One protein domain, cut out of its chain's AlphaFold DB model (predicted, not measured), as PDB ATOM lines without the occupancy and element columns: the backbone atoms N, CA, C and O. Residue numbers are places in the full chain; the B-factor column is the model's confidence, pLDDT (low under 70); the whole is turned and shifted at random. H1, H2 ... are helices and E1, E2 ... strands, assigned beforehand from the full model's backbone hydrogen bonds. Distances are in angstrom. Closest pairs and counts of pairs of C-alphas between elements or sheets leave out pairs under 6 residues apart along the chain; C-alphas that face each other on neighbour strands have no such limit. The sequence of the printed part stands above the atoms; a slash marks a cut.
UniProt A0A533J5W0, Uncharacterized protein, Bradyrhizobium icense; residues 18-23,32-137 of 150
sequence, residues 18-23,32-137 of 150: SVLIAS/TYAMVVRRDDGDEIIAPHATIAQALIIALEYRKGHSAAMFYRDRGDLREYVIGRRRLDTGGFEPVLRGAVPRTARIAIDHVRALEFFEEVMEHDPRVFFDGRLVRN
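Overview. This is residues 18 to 23 and 32 to 137 of the 150 residues of an uncharacterized protein of Bradyrhizobium icense (UniProt A0A533J5W0). Two small three-stranded sheets stand at the two ends of the longest axis, with the short helix H1 between them, while the long helix H2 crosses one face of the sheet E3 E4 E5 and reaches E6 of the other sheet with its last residues. E5 bends sharply, and both sheets are antiparallel, in the orders E2 E1 E6 and E3 E4 E5. The printed part has 112 residues, with two named helices and six named strands in the order E1 E2 H1 E3 E4 E5 H2 E6, in the class mixed, helices and strands. It is compact, with a radius of gyration of the C-alphas of 14.7 A and spans of 50 by 34 by 20 A.

Arrangement. Residues 18 to 19 make a short antiparallel pairing with residues 70 to 71 of E3, residues 66 to 75. E1, residues 33 to 39, and E2, residues 42 to 50, form an antiparallel hairpin, with N 35 and O 47 within hydrogen-bond range at 2.8 A. E1 is also the antiparallel neighbour of E6, residues 132 to 136, with N 34 and O 135 at 2.8 A. H1, residues 52 to 61, is on this sheet, making two layers, a helix on one face of a sheet; its height over the sheet is 9.2 A and its closest C-alphas to E1 are those of Ala 55 and Met 35, 7.1 A apart. E3, E4, residues 78 to 87, and E5, residues 93 to 102, form a strongly twisted meander, each strand the antiparallel neighbour of the one before; N 71 and O 82 are 2.9 A apart, and N 81 and O 99 2.8 A. E5 bends by 75 degrees at residue 96. H1 is on this sheet too, over E3, with the C-alphas of Glu 61 and Ser 67 closest at 5.2 A. H2, residues 107 to 124, is on it at a height of 8.8 A, over E4 and E5, and runs across the strands at 64 degrees to E4 on the local plane; its closest C-alphas to E5 are those of Ala 114 and Val 101, 6.5 A apart. H2 touches H1 with residues 118 to 123 alone, about perpendicular at 84 degrees, closest at the C-alphas of Glu 119 and Ala 53, 5.9 A. Every O i to N i+4 pair is within hydrogen-bond range in H1 and H2.

Along the chain. E1 begins with C-alpha 33 at (208.264, 358.364, 260.832). From first to last C-alpha E1 covers 19.0 A, E2 20.5 A, H1 14.3 A, E3 28.1 A, E4 27.8 A, E5 24.5 A, H2 26.1 A and E6 13.5 A. E6 ends with C-alpha 136 at (210.744, 360.934, 263.309).

Size, cuts and confidence. The two C-alphas farthest apart, those of Asp 41 and Ala 105, are 51.1 A apart. Residues 24 to 31 are not printed, and C-alphas 23 and 32 are 14.8 A apart across this cut. The link from H2 to E6 is short, and the other links between named elements are tight. The mean pLDDT of the printed part is 91.5, with residues 22 to 23 under 70.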
ATOM      1  N   SER A  18     213.937 333.544 246.579       87.94
ATOM      2  CA  SER A  18     213.042 334.624 247.017       87.94
ATOM      3  C   SER A  18     212.662 334.492 248.491       87.94
ATOM      4  O   SER A  18     212.334 333.399 248.954       87.94
ATOM      5  N   VAL A  19     212.595 335.620 249.190       85.12
ATOM      6  CA  VAL A  19     212.101 335.737 250.562       85.12
ATOM      7  C   VAL A  19     210.884 336.641 250.574       85.12
ATOM      8  O   VAL A  19     210.880 337.710 249.962       85.12
ATOM      9  N   LEU A  20     209.851 336.226 251.298       76.31
ATOM     10  CA  LEU A  20     208.698 337.076 251.537       76.31
ATOM     11  C   LEU A  20     209.063 338.133 252.585       76.31
ATOM     12  O   LEU A  20     209.381 337.793 253.725       76.31
ATOM     13  N   ILE A  21     208.995 339.406 252.201       75.81
ATOM     14  CA  ILE A  21     209.037 340.520 253.149       75.81
ATOM     15  C   ILE A  21     207.634 340.602 253.751       75.81
ATOM     16  O   ILE A  21     206.714 341.139 253.139       75.81
ATOM     17  N   ALA A  22     207.424 339.965 254.901       58.75
ATOM     18  CA  ALA A  22     206.144 340.081 255.586       58.75
ATOM     19  C   ALA A  22     206.003 341.511 256.116       58.75
ATOM     20  O   ALA A  22     206.921 342.016 256.763       58.75
ATOM     21  N   SER A  23     204.854 342.145 255.878       50.44
ATOM     22  CA  SER A  23     204.547 343.428 256.503       50.44
ATOM     23  C   SER A  23     204.691 343.291 258.025       50.44
ATOM     24  O   SER A  23     204.148 342.339 258.603       50.44
ATOM     25  N   THR A  32     207.562 355.954 265.007       91.44
ATOM     26  CA  THR A  32     207.006 356.161 263.668       91.44
ATOM     27  C   THR A  32     207.663 357.358 263.000       91.44
ATOM     28  O   THR A  32     208.198 358.249 263.666       91.44
ATOM     29  N   TYR A  33     207.626 357.371 261.675       93.31
ATOM     30  CA  TYR A  33     208.264 358.364 260.832       93.31
ATOM     31  C   TYR A  33     207.262 358.863 259.793       93.31
ATOM     32  O   TYR A  33     206.492 358.082 259.227       93.31
ATOM     33  N   ALA A  34     207.315 360.161 259.515       95.62
ATOM     34  CA  ALA A  34     206.776 360.721 258.293       95.62
ATOM     35  C   ALA A  34     207.809 360.552 257.168       95.62
ATOM     36  O   ALA A  34     208.957 360.988 257.287       95.62
ATOM     37  N   MET A  35     207.401 359.918 256.074       96.38
ATOM     38  CA  MET A  35     208.169 359.822 254.838       96.38
ATOM     39  C   MET A  35     207.855 361.023 253.956       96.38
ATOM     40  O   MET A  35     206.689 361.280 253.648       96.38
ATOM     41  N   VAL A  36     208.896 361.736 253.536       95.88
ATOM     42  CA  VAL A  36     208.777 362.971 252.758       95.88
ATOM     43  C   VAL A  36     209.605 362.857 251.488       95.88
ATOM     44  O   VAL A  36     210.774 362.476 251.556       95.88
ATOM     45  N   VAL A  37     209.031 363.230 250.348       93.69
ATOM     46  CA  VAL A  37     209.764 363.397 249.084       93.69
ATOM     47  C   VAL A  37     209.767 364.860 248.664       93.69
ATOM     48  O   VAL A  37     208.851 365.609 249.004       93.69
ATOM     49  N   ARG A  38     210.786 365.274 247.911       89.50
ATOM     50  CA  ARG A  38     210.823 366.601 247.290       89.50
ATOM     51  C   ARG A  38     210.179 366.526 245.904       89.50
ATOM     52  O   ARG A  38     210.550 365.684 245.092       89.50
ATOM     53  N   ARG A  39     209.229 367.416 245.641       86.56
ATOM     54  CA  ARG A  39     208.644 367.714 244.328       86.56
ATOM     55  C   ARG A  39     209.053 369.117 243.889       86.56
ATOM     56  O   ARG A  39     209.594 369.884 244.690       86.56
ATOM     57  N   ASP A  40     208.773 369.444 242.634       87.00
ATOM     58  CA  ASP A  40     209.067 370.761 242.054       87.00
ATOM     59  C   ASP A  40     208.338 371.892 242.807       87.00
ATOM     60  O   ASP A  40     208.852 372.997 242.967       87.00
ATOM     61  N   ASP A  41     207.162 371.575 243.335       87.88
ATOM     62  CA  ASP A  41     206.198 372.442 244.002       87.88
ATOM     63  C   ASP A  41     206.241 372.352 245.543       87.88
ATOM     64  O   ASP A  41     205.545 373.104 246.227       87.88
ATOM     65  N   GLY A  42     207.109 371.504 246.115       91.06
ATOM     66  CA  GLY A  42     207.338 371.443 247.564       91.06
ATOM     67  C   GLY A  42     207.651 370.055 248.123       91.06
ATOM     68  O   GLY A  42     207.914 369.105 247.393       91.06
ATOM     69  N   ASP A  43     207.651 369.939 249.452       93.81
ATOM     70  CA  ASP A  43     207.742 368.646 250.142       93.81
ATOM     71  C   ASP A  43     206.360 367.958 250.143       93.81
ATOM     72  O   ASP A  43     205.371 368.551 250.570       93.81
ATOM     73  N   GLU A  44     206.298 366.692 249.723       93.50
ATOM     74  CA  GLU A  44     205.097 365.848 249.765       93.50
ATOM     75  C   GLU A  44     205.269 364.759 250.834       93.50
ATOM     76  O   GLU A  44     206.252 364.011 250.822       93.50
ATOM     77  N   ILE A  45     204.307 364.645 251.756       94.62
ATOM     78  CA  ILE A  45     204.263 363.550 252.735       94.62
ATOM     79  C   ILE A  45     203.571 362.351 252.092       94.62
ATOM     80  O   ILE A  45     202.389 362.411 251.763       94.62
ATOM     81  N   ILE A  46     204.299 361.245 251.967       93.25
ATOM     82  CA  ILE A  46     203.830 360.039 251.265       93.25
ATOM     83  C   ILE A  46     203.347 358.955 252.232       93.25
ATOM     84  O   ILE A  46     202.578 358.076 251.856       93.25
ATOM     85  N   ALA A  47     203.786 359.031 253.491       93.50
ATOM     86  CA  ALA A  47     203.315 358.196 254.588       93.50
ATOM     87  C   ALA A  47     203.571 358.928 255.916       93.50
ATOM     88  O   ALA A  47     204.732 359.122 256.265       93.50
ATOM     89  N   PRO A  48     202.541 359.363 256.663       92.75
ATOM     90  CA  PRO A  48     202.737 360.194 257.857       92.75
ATOM     91  C   PRO A  48     203.181 359.410 259.106       92.75
ATOM     92  O   PRO A  48     203.838 359.972 259.979       92.75
ATOM     93  N   HIS A  49     202.841 358.121 259.210       92.06
ATOM     94  CA  HIS A  49     203.054 357.317 260.422       92.06
ATOM     95  C   HIS A  49     203.561 355.904 260.106       92.06
ATOM     96  O   HIS A  49     202.974 354.913 260.535       92.06
ATOM     97  N   ALA A  50     204.649 355.805 259.345       91.44
ATOM     98  CA  ALA A  50     205.268 354.522 259.025       91.44
ATOM     99  C   ALA A  50     206.225 354.082 260.143       91.44
ATOM    100  O   ALA A  50     207.024 354.884 260.628       91.44
ATOM    101  N   THR A  51     206.202 352.809 260.542       91.94
ATOM    102  CA  THR A  51     207.365 352.213 261.229       91.94
ATOM    103  C   THR A  51     208.552 352.146 260.268       91.94
ATOM    104  O   THR A  51     208.360 352.228 259.055       91.94
ATOM    105  N   ILE A  52     209.776 351.961 260.769       92.56
ATOM    106  CA  ILE A  52     210.953 351.883 259.888       92.56
ATOM    107  C   ILE A  52     210.823 350.777 258.830       92.56
ATOM    108  O   ILE A  52     211.085 350.982 257.647       92.56
ATOM    109  N   ALA A  53     210.285 349.637 259.242       90.62
ATOM    110  CA  ALA A  53     210.075 348.486 258.390       90.62
ATOM    111  C   ALA A  53     208.949 348.710 257.357       90.62
ATOM    112  O   ALA A  53     209.067 348.306 256.201       90.62
ATOM    113  N   GLN A  54     207.879 349.429 257.724       91.81
ATOM    114  CA  GLN A  54     206.881 349.894 256.751       91.81
ATOM    115  C   GLN A  54     207.482 350.913 255.780       91.81
ATOM    116  O   GLN A  54     207.196 350.858 254.587       91.81
ATOM    117  N   ALA A  55     208.325 351.822 256.273       93.88
ATOM    118  CA  ALA A  55     208.962 352.841 255.455       93.88
ATOM    119  C   ALA A  55     209.895 352.224 254.406       93.88
ATOM    120  O   ALA A  55     209.895 352.671 253.262       93.88
ATOM    121  N   LEU A  56     210.624 351.161 254.759       94.00
ATOM    122  CA  LEU A  56     211.440 350.386 253.824       94.00
ATOM    123  C   LEU A  56     210.595 349.799 252.679       94.00
ATOM    124  O   LEU A  56     210.943 349.960 251.510       94.00
ATOM    125  N   ILE A  57     209.461 349.164 252.998       93.31
ATOM    126  CA  ILE A  57     208.546 348.606 251.986       93.31
ATOM    127  C   ILE A  57     207.991 349.726 251.097       93.31
ATOM    128  O   ILE A  57     208.105 349.658 249.874       93.31
ATOM    129  N   ILE A  58     207.461 350.793 251.701       93.69
ATOM    130  CA  ILE A  58     206.881 351.928 250.971       93.69
ATOM    131  C   ILE A  58     207.923 352.581 250.055       93.69
ATOM    132  O   ILE A  58     207.603 352.912 248.918       93.69
ATOM    133  N   ALA A  59     209.174 352.728 250.500       93.94
ATOM    134  CA  ALA A  59     210.255 353.299 249.696       93.94
ATOM    135  C   ALA A  59     210.535 352.487 248.420       93.94
ATOM    136  O   ALA A  59     210.763 353.059 247.349       93.94
ATOM    137  N   LEU A  60     210.482 351.158 248.515       92.88
ATOM    138  CA  LEU A  60     210.678 350.251 247.382       92.88
ATOM    139  C   LEU A  60     209.469 350.237 246.433       92.88
ATOM    140  O   LEU A  60     209.637 350.065 245.225       92.88
ATOM    141  N   GLU A  61     208.269 350.469 246.960       91.75
ATOM    142  CA  GLU A  61     207.003 350.446 246.213       91.75
ATOM    143  C   GLU A  61     206.556 351.822 245.702       91.75
ATOM    144  O   GLU A  61     205.596 351.923 244.938       91.75
ATOM    145  N   TYR A  62     207.263 352.892 246.081       77.31
ATOM    146  CA  TYR A  62     206.815 354.280 245.943       77.31
ATOM    147  C   TYR A  62     206.410 354.696 244.514       77.31
ATOM    148  O   TYR A  62     205.597 355.602 244.317       77.31
ATOM    149  N   ARG A  63     206.927 354.017 243.485       71.00
ATOM    150  CA  ARG A  63     206.460 354.177 242.102       71.00
ATOM    151  C   ARG A  63     205.491 353.047 241.764       71.00
ATOM    152  O   ARG A  63     205.919 351.896 241.669       71.00
ATOM    153  N   LYS A  64     204.216 353.399 241.528       71.69
ATOM    154  CA  LYS A  64     203.152 352.483 241.065       71.69
ATOM    155  C   LYS A  64     203.712 351.459 240.070       71.69
ATOM    156  O   LYS A  64     204.417 351.834 239.135       71.69
ATOM    157  N   GLY A  65     203.382 350.183 240.269       82.94
ATOM    158  CA  GLY A  65     203.850 349.093 239.409       82.94
ATOM    159  C   GLY A  65     205.059 348.319 239.939       82.94
ATOM    160  O   GLY A  65     205.561 347.459 239.220       82.94
ATOM    161  N   HIS A  66     205.500 348.573 241.173       88.62
ATOM    162  CA  HIS A  66     206.528 347.779 241.849       88.62
ATOM    163  C   HIS A  66     205.985 347.155 243.134       88.62
ATOM    164  O   HIS A  66     205.137 347.749 243.796       88.62
ATOM    165  N   SER A  67     206.503 345.981 243.492       90.50
ATOM    166  CA  SER A  67     206.423 345.420 244.841       90.50
ATOM    167  C   SER A  67     207.811 345.327 245.469       90.50
ATOM    168  O   SER A  67     208.812 345.154 244.764       90.50
ATOM    169  N   ALA A  68     207.890 345.426 246.794       92.81
ATOM    170  CA  ALA A  68     209.132 345.157 247.505       92.81
ATOM    171  C   ALA A  68     209.482 343.661 247.408       92.81
ATOM    172  O   ALA A  68     208.626 342.790 247.588       92.81
ATOM    173  N   ALA A  69     210.745 343.344 247.126       93.19
ATOM    174  CA  ALA A  69     211.217 341.965 247.059       93.19
ATOM    175  C   ALA A  69     212.613 341.817 247.664       93.19
ATOM    176  O   ALA A  69     213.458 342.705 247.545       93.19
ATOM    177  N   MET A  70     212.854 340.661 248.279       94.88
ATOM    178  CA  MET A  70     214.150 340.281 248.824       94.88
ATOM    179  C   MET A  70     214.536 338.899 248.307       94.88
ATOM    180  O   MET A  70     213.697 338.002 248.223       94.88
ATOM    181  N   PHE A  71     215.808 338.724 247.976       95.12
ATOM    182  CA  PHE A  71     216.378 337.447 247.571       95.12
ATOM    183  C   PHE A  71     217.632 337.151 248.379       95.12
ATOM    184  O   PHE A  71     218.279 338.070 248.882       95.12
ATOM    185  N   TYR A  72     217.997 335.878 248.475       95.88
ATOM    186  CA  TYR A  72     219.246 335.459 249.095       95.88
ATOM    187  C   TYR A  72     219.972 334.394 248.296       95.88
ATOM    188  O   TYR A  72     219.362 333.685 247.502       95.88
ATOM    189  N   ARG A  73     221.266 334.250 248.562       94.94
ATOM    190  CA  ARG A  73     222.066 333.101 248.141       94.94
ATOM    191  C   ARG A  73     223.097 332.755 249.206       94.94
ATOM    192  O   ARG A  73     223.540 333.622 249.960       94.94
ATOM    193  N   ASP A  74     223.488 331.491 249.256       94.94
ATOM    194  CA  ASP A  74     224.508 331.017 250.190       94.94
ATOM    195  C   ASP A  74     225.895 331.123 249.544       94.94
ATOM    196  O   ASP A  74     226.099 330.669 248.420       94.94
ATOM    197  N   ARG A  75     226.865 331.699 250.262       91.00
ATOM    198  CA  ARG A  75     228.257 331.806 249.813       91.00
ATOM    199  C   ARG A  75     229.212 331.464 250.953       91.00
ATOM    200  O   ARG A  75     229.587 332.317 251.755       91.00
ATOM    201  N   GLY A  76     229.620 330.197 251.007       90.31
ATOM    202  CA  GLY A  76     230.444 329.675 252.101       90.31
ATOM    203  C   GLY A  76     229.726 329.803 253.447       90.31
ATOM    204  O   GLY A  76     228.600 329.319 253.601       90.31
ATOM    205  N   ASP A  77     230.372 330.488 254.390       94.88
ATOM    206  CA  ASP A  77     229.863 330.729 255.748       94.88
ATOM    207  C   ASP A  77     228.956 331.968 255.850       94.88
ATOM    208  O   ASP A  77     228.501 332.331 256.935       94.88
ATOM    209  N   LEU A  78     228.673 332.626 254.722       95.75
ATOM    210  CA  LEU A  78     227.794 333.788 254.643       95.75
ATOM    211  C   LEU A  78     226.526 333.462 253.852       95.75
ATOM    212  O   LEU A  78     226.524 332.626 252.945       95.75
ATOM    213  N   ARG A  79     225.452 334.182 254.172       96.06
ATOM    214  CA  ARG A  79     224.270 334.298 253.322       96.06
ATOM    215  C   ARG A  79     224.169 335.735 252.833       96.06
ATOM    216  O   ARG A  79     224.032 336.659 253.634       96.06
ATOM    217  N   GLU A  80     224.287 335.907 251.523       96.56
ATOM    218  CA  GLU A  80     224.123 337.198 250.863       96.56
ATOM    219  C   GLU A  80     222.634 337.450 250.631       96.56
ATOM    220  O   GLU A  80     221.908 336.555 250.200       96.56
ATOM    221  N   TYR A  81     222.199 338.677 250.878       96.62
ATOM    222  CA  TYR A  81     220.848 339.168 250.671       96.62
ATOM    223  C   TYR A  81     220.865 340.354 249.718       96.62
ATOM    224  O   TYR A  81     221.774 341.185 249.752       96.62
ATOM    225  N   VAL A  82     219.839 340.458 248.885       96.94
ATOM    226  CA  VAL A  82     219.572 341.635 248.064       96.94
ATOM    227  C   VAL A  82     218.117 342.028 248.228       96.94
ATOM    228  O   VAL A  82     217.225 341.197 248.068       96.94
ATOM    229  N   ILE A  83     217.882 343.294 248.547       96.06
ATOM    230  CA  ILE A  83     216.550 343.887 248.583       96.06
ATOM    231  C   ILE A  83     216.396 344.835 247.399       96.06
ATOM    232  O   ILE A  83     217.363 345.450 246.939       96.06
ATOM    233  N   GLY A  84     215.189 344.921 246.864       94.56
ATOM    234  CA  GLY A  84     214.932 345.737 245.696       94.56
ATOM    235  C   GLY A  84     213.473 345.760 245.291       94.56
ATOM    236  O   GLY A  84     212.574 345.450 246.075       94.56
ATOM    237  N   ARG A  85     213.255 346.150 244.041       93.62
ATOM    238  CA  ARG A  85     211.932 346.405 243.478       93.62
ATOM    239  C   ARG A  85     211.629 345.345 242.445       93.62
ATOM    240  O   ARG A  85     212.422 345.118 241.536       93.62
ATOM    241  N   ARG A  86     210.480 344.694 242.559       92.00
ATOM    242  CA  ARG A  86     209.995 343.781 241.532       92.00
ATOM    243  C   ARG A  86     208.915 344.472 240.720       92.00
ATOM    244  O   ARG A  86     207.873 344.837 241.253       92.00
ATOM    245  N   ARG A  87     209.156 344.635 239.427       90.50
ATOM    246  CA  ARG A  87     208.177 345.167 238.484       90.50
ATOM    247  C   ARG A  87     206.991 344.211 238.360       90.50
ATOM    248  O   ARG A  87     207.177 343.029 238.079       90.50
ATOM    249  N   LEU A  88     205.777 344.718 238.552       88.56
ATOM    250  CA  LEU A  88     204.545 343.922 238.502       88.56
ATOM    251  C   LEU A  88     204.158 343.518 237.070       88.56
ATOM    252  O   LEU A  88     203.496 342.503 236.887       88.56
ATOM    253  N   ASP A  89     204.577 344.292 236.065       90.19
ATOM    254  CA  ASP A  89     204.255 344.074 234.647       90.19
ATOM    255  C   ASP A  89     205.110 342.980 233.986       90.19
ATOM    256  O   ASP A  89     204.625 342.187 233.185       90.19
ATOM    257  N   THR A  90     206.394 342.939 234.330       89.25
ATOM    258  CA  THR A  90     207.429 342.116 233.685       89.25
ATOM    259  C   THR A  90     207.995 341.056 234.623       89.25
ATOM    260  O   THR A  90     208.692 340.145 234.183       89.25
ATOM    261  N   GLY A  91     207.745 341.182 235.929       87.25
ATOM    262  CA  GLY A  91     208.361 340.357 236.962       87.25
ATOM    263  C   GLY A  91     209.845 340.651 237.201       87.25
ATOM    264  O   GLY A  91     210.434 339.987 238.058       87.25
ATOM    265  N   GLY A  92     210.433 341.611 236.473       90.44
ATOM    266  CA  GLY A  92     211.846 341.975 236.553       90.44
ATOM    267  C   GLY A  92     212.225 342.520 237.928       90.44
ATOM    268  O   GLY A  92     211.441 343.232 238.554       90.44
ATOM    269  N   PHE A  93     213.420 342.168 238.399       92.50
ATOM    270  CA  PHE A  93     213.931 342.595 239.697       92.50
ATOM    271  C   PHE A  93     215.031 343.645 239.537       92.50
ATOM    272  O   PHE A  93     216.037 343.411 238.870       92.50
ATOM    273  N   GLU A  94     214.838 344.784 240.189       93.00
ATOM    274  CA  GLU A  94     215.782 345.890 240.268       93.00
ATOM    275  C   GLU A  94     216.436 345.873 241.659       93.00
ATOM    276  O   GLU A  94     215.789 346.245 242.645       93.00
ATOM    277  N   PRO A  95     217.694 345.409 241.777       94.69
ATOM    278  CA  PRO A  95     218.385 345.364 243.059       94.69
ATOM    279  C   PRO A  95     218.703 346.783 243.542       94.69
ATOM    280  O   PRO A  95     219.228 347.592 242.782       94.69
ATOM    281  N   VAL A  96     218.424 347.065 244.816       95.81
ATOM    282  CA  VAL A  96     218.673 348.374 245.442       95.81
ATOM    283  C   VAL A  96     219.868 348.297 246.384       95.81
ATOM    284  O   VAL A  96     220.827 349.047 246.227       95.81
ATOM    285  N   LEU A  97     219.845 347.355 247.328       97.50
ATOM    286  CA  LEU A  97     220.901 347.211 248.325       97.50
ATOM    287  C   LEU A  97     221.227 345.739 248.565       97.50
ATOM    288  O   LEU A  97     220.348 344.876 248.533       97.50
ATOM    289  N   ARG A  98     222.509 345.457 248.806       96.88
ATOM    290  CA  ARG A  98     223.011 344.131 249.173       96.88
ATOM    291  C   ARG A  98     223.538 344.147 250.601       96.88
ATOM    292  O   ARG A  98     224.158 345.119 251.014       96.88
ATOM    293  N   GLY A  99     223.326 343.050 251.312       95.25
ATOM    294  CA  GLY A  99     223.884 342.791 252.635       95.25
ATOM    295  C   GLY A  99     224.355 341.346 252.729       95.25
ATOM    296  O   GLY A  99     223.992 340.513 251.901       95.25
ATOM    297  N   ALA A 100     225.172 341.026 253.722       96.25
ATOM    298  CA  ALA A 100     225.551 339.650 254.010       96.25
ATOM    299  C   ALA A 100     225.561 339.435 255.517       96.25
ATOM    300  O   ALA A 100     226.013 340.296 256.269       96.25
ATOM    301  N   VAL A 101     225.077 338.276 255.950       95.12
ATOM    302  CA  VAL A 101     225.064 337.885 257.362       95.12
ATOM    303  C   VAL A 101     225.754 336.534 257.533       95.12
ATOM    304  O   VAL A 101     225.746 335.724 256.597       95.12
ATOM    305  N   PRO A 102     226.339 336.250 258.713       96.88
ATOM    306  CA  PRO A 102     226.808 334.910 259.037       96.88
ATOM    307  C   PRO A 102     225.675 333.901 258.878       96.88
ATOM    308  O   PRO A 102     224.588 334.079 259.435       96.88
ATOM    309  N   ARG A 103     225.939 332.845 258.115       95.75
ATOM    310  CA  ARG A 103     224.967 331.798 257.831       95.75
ATOM    311  C   ARG A 103     224.762 330.935 259.064       95.75
ATOM    312  O   ARG A 103     225.717 330.479 259.691       95.75
ATOM    313  N   THR A 104     223.507 330.639 259.374       94.69
ATOM    314  CA  THR A 104     223.155 329.674 260.413       94.69
ATOM    315  C   THR A 104     222.314 328.536 259.840       94.69
ATOM    316  O   THR A 104     221.774 328.605 258.735       94.69
ATOM    317  N   ALA A 105     222.159 327.465 260.622       92.56
ATOM    318  CA  ALA A 105     221.216 326.394 260.297       92.56
ATOM    319  C   ALA A 105     219.745 326.863 260.341       92.56
ATOM    320  O   ALA A 105     218.854 326.154 259.879       92.56
ATOM    321  N   ARG A 106     219.467 328.046 260.909       92.06
ATOM    322  CA  ARG A 106     218.121 328.598 261.091       92.06
ATOM    323  C   ARG A 106     217.916 329.785 260.156       92.06
ATOM    324  O   ARG A 106     218.033 330.934 260.565       92.06
ATOM    325  N   ILE A 107     217.514 329.493 258.921       90.75
ATOM    326  CA  ILE A 107     217.321 330.485 257.848       90.75
ATOM    327  C   ILE A 107     216.446 331.674 258.287       90.75
ATOM    328  O   ILE A 107     216.735 332.814 257.946       90.75
ATOM    329  N   ALA A 108     215.403 331.428 259.085       89.94
ATOM    330  CA  ALA A 108     214.529 332.485 259.590       89.94
ATOM    331  C   ALA A 108     215.264 333.538 260.446       89.94
ATOM    332  O   ALA A 108     214.909 334.708 260.387       89.94
ATOM    333  N   ILE A 109     216.293 333.148 261.207       90.25
ATOM    334  CA  ILE A 109     217.102 334.091 261.998       90.25
ATOM    335  C   ILE A 109     217.955 334.952 261.066       90.25
ATOM    336  O   ILE A 109     218.049 336.161 261.259       90.25
ATOM    337  N   ASP A 110     218.539 334.340 260.039       93.50
ATOM    338  CA  ASP A 110     219.362 335.044 259.055       93.50
ATOM    339  C   ASP A 110     218.514 336.064 258.267       93.50
ATOM    340  O   ASP A 110     218.965 337.183 258.038       93.50
ATOM    341  N   HIS A 111     217.256 335.722 257.943       91.50
ATOM    342  CA  HIS A 111     216.283 336.643 257.340       91.50
ATOM    343  C   HIS A 111     216.002 337.864 258.209       91.50
ATOM    344  O   HIS A 111     215.995 338.979 257.696       91.50
ATOM    345  N   VAL A 112     215.765 337.654 259.506       90.75
ATOM    346  CA  VAL A 112     215.497 338.750 260.447       90.75
ATOM    347  C   VAL A 112     216.711 339.669 260.541       90.75
ATOM    348  O   VAL A 112     216.559 340.869 260.370       90.75
ATOM    349  N   ARG A 113     217.921 339.115 260.686       92.25
ATOM    350  CA  ARG A 113     219.161 339.909 260.738       92.25
ATOM    351  C   ARG A 113     219.402 340.726 259.473       92.25
ATOM    352  O   ARG A 113     219.861 341.859 259.543       92.25
ATOM    353  N   ALA A 114     219.125 340.144 258.307       93.88
ATOM    354  CA  ALA A 114     219.247 340.861 257.045       93.88
ATOM    355  C   ALA A 114     218.228 342.002 256.941       93.88
ATOM    356  O   ALA A 114     218.567 343.079 256.457       93.88
ATOM    357  N   LEU A 115     217.000 341.780 257.416       92.06
ATOM    358  CA  LEU A 115     215.967 342.808 257.439       92.06
ATOM    359  C   LEU A 115     216.325 343.946 258.406       92.06
ATOM    360  O   LEU A 115     216.265 345.100 257.999       92.06
ATOM    361  N   GLU A 116     216.788 343.626 259.618       92.06
ATOM    362  CA  GLU A 116     217.287 344.600 260.603       92.06
ATOM    363  C   GLU A 116     218.407 345.471 260.014       92.06
ATOM    364  O   GLU A 116     218.380 346.690 260.156       92.06
ATOM    365  N   PHE A 117     219.347 344.870 259.275       94.44
ATOM    366  CA  PHE A 117     220.393 345.616 258.568       94.44
ATOM    367  C   PHE A 117     219.816 346.608 257.545       94.44
ATOM    368  O   PHE A 117     220.248 347.758 257.479       94.44
ATOM    369  N   PHE A 118     218.836 346.200 256.735       95.25
ATOM    370  CA  PHE A 118     218.216 347.106 255.762       95.25
ATOM    371  C   PHE A 118     217.383 348.206 256.430       95.25
ATOM    372  O   PHE A 118     217.361 349.332 255.936       95.25
ATOM    373  N   GLU A 119     216.722 347.899 257.545       93.56
ATOM    374  CA  GLU A 119     215.990 348.867 258.365       93.56
ATOM    375  C   GLU A 119     216.929 349.909 258.987       93.56
ATOM    376  O   GLU A 119     216.633 351.101 258.920       93.56
ATOM    377  N   GLU A 120     218.083 349.489 259.509       94.19
ATOM    378  CA  GLU A 120     219.121 350.387 260.033       94.19
ATOM    379  C   GLU A 120     219.632 351.340 258.940       94.19
ATOM    380  O   GLU A 120     219.694 352.555 259.139       94.19
ATOM    381  N   VAL A 121     219.922 350.816 257.742       96.12
ATOM    382  CA  VAL A 121     220.323 351.660 256.604       96.12
ATOM    383  C   VAL A 121     219.194 352.608 256.200       96.12
ATOM    384  O   VAL A 121     219.460 353.767 255.907       96.12
ATOM    385  N   MET A 122     217.937 352.163 256.214       95.00
ATOM    386  CA  MET A 122     216.785 353.017 255.904       95.00
ATOM    387  C   MET A 122     216.630 354.160 256.915       95.00
ATOM    388  O   MET A 122     216.243 355.267 256.538       95.00
ATOM    389  N   GLU A 123     216.932 353.911 258.191       93.69
ATOM    390  CA  GLU A 123     216.842 354.923 259.245       93.69
ATOM    391  C   GLU A 123     217.949 355.974 259.114       93.69
ATOM    392  O   GLU A 123     217.691 357.169 259.290       93.69
ATOM    393  N   HIS A 124     219.164 355.543 258.772       94.62
ATOM    394  CA  HIS A 124     220.334 356.417 258.685       94.62
ATOM    395  C   HIS A 124     220.505 357.107 257.328       94.62
ATOM    396  O   HIS A 124     220.881 358.280 257.288       94.62
ATOM    397  N   ASP A 125     220.227 356.408 256.229       96.31
ATOM    398  CA  ASP A 125     220.359 356.905 254.859       96.31
ATOM    399  C   ASP A 125     219.187 356.449 253.963       96.31
ATOM    400  O   ASP A 125     219.332 355.589 253.084       96.31
ATOM    401  N   PRO A 126     217.993 357.051 254.134       95.25
ATOM    402  CA  PRO A 126     216.808 356.706 253.346       95.25
ATOM    403  C   PRO A 126     216.988 356.894 251.830       95.25
ATOM    404  O   PRO A 126     216.261 356.280 251.043       95.25
ATOM    405  N   ARG A 127     217.968 357.707 251.407       95.12
ATOM    406  CA  ARG A 127     218.230 358.017 249.993       95.12
ATOM    407  C   ARG A 127     218.734 356.822 249.198       95.12
ATOM    408  O   ARG A 127     218.596 356.807 247.977       95.12
ATOM    409  N   VAL A 128     219.252 355.802 249.882       95.81
ATOM    410  CA  VAL A 128     219.594 354.512 249.275       95.81
ATOM    411  C   VAL A 128     218.361 353.851 248.648       95.81
ATOM    412  O   VAL A 128     218.471 353.215 247.602       95.81
ATOM    413  N   PHE A 129     217.181 354.016 249.251       94.88
ATOM    414  CA  PHE A 129     215.969 353.306 248.838       94.88
ATOM    415  C   PHE A 129     215.018 354.153 248.003       94.88
ATOM    416  O   PHE A 129     214.355 353.621 247.109       94.88
ATOM    417  N   PHE A 130     214.926 355.453 248.278       92.81
ATOM    418  CA  PHE A 130     214.047 356.378 247.568       92.81
ATOM    419  C   PHE A 130     214.557 357.817 247.662       92.81
ATOM    420  O   PHE A 130     215.261 358.173 248.596       92.81
ATOM    421  N   ASP A 131     214.167 358.668 246.714       92.31
ATOM    422  CA  ASP A 131     214.560 360.081 246.713       92.31
ATOM    423  C   ASP A 131     213.716 360.895 247.709       92.31
ATOM    424  O   ASP A 131     212.733 361.554 247.360       92.31
ATOM    425  N   GLY A 132     214.052 360.769 248.991       92.81
ATOM    426  CA  GLY A 132     213.331 361.421 250.072       92.81
ATOM    427  C   GLY A 132     214.071 361.391 251.403       92.81
ATOM    428  O   GLY A 132     215.291 361.228 251.475       92.81
ATOM    429  N   ARG A 133     213.321 361.623 252.481       96.00
ATOM    430  CA  ARG A 133     213.821 361.651 253.858       96.00
ATOM    431  C   ARG A 133     212.787 361.113 254.839       96.00
ATOM    432  O   ARG A 133     211.583 361.164 254.580       96.00
ATOM    433  N   LEU A 134     213.272 360.664 255.990       95.88
ATOM    434  CA  LEU A 134     212.448 360.306 257.139       95.88
ATOM    435  C   LEU A 134     212.449 361.432 258.171       95.88
ATOM    436  O   LEU A 134     213.480 362.048 258.444       95.88
ATOM    437  N   VAL A 135     211.288 361.688 258.767       95.25
ATOM    438  CA  VAL A 135     211.125 362.600 259.902       95.25
ATOM    439  C   VAL A 135     210.512 361.821 261.045       95.25
ATOM    440  O   VAL A 135     209.371 361.385 260.949       95.25
ATOM    441  N   ARG A 136     211.254 361.644 262.135       92.75
ATOM    442  CA  ARG A 136     210.744 360.934 263.309       92.75
ATOM    443  C   ARG A 136     209.571 361.698 263.924       92.75
ATOM    444  O   ARG A 136     209.711 362.868 264.287       92.75
ATOM    445  N   ASN A 137     208.438 361.024 264.083       88.38
ATOM    446  CA  ASN A 137     207.289 361.568 264.793       88.38
ATOM    447  C   ASN A 137     207.626 361.663 266.282       88.38
ATOM    448  O   ASN A 137     208.191 360.737 266.873       88.38
TER     449      ASN A 137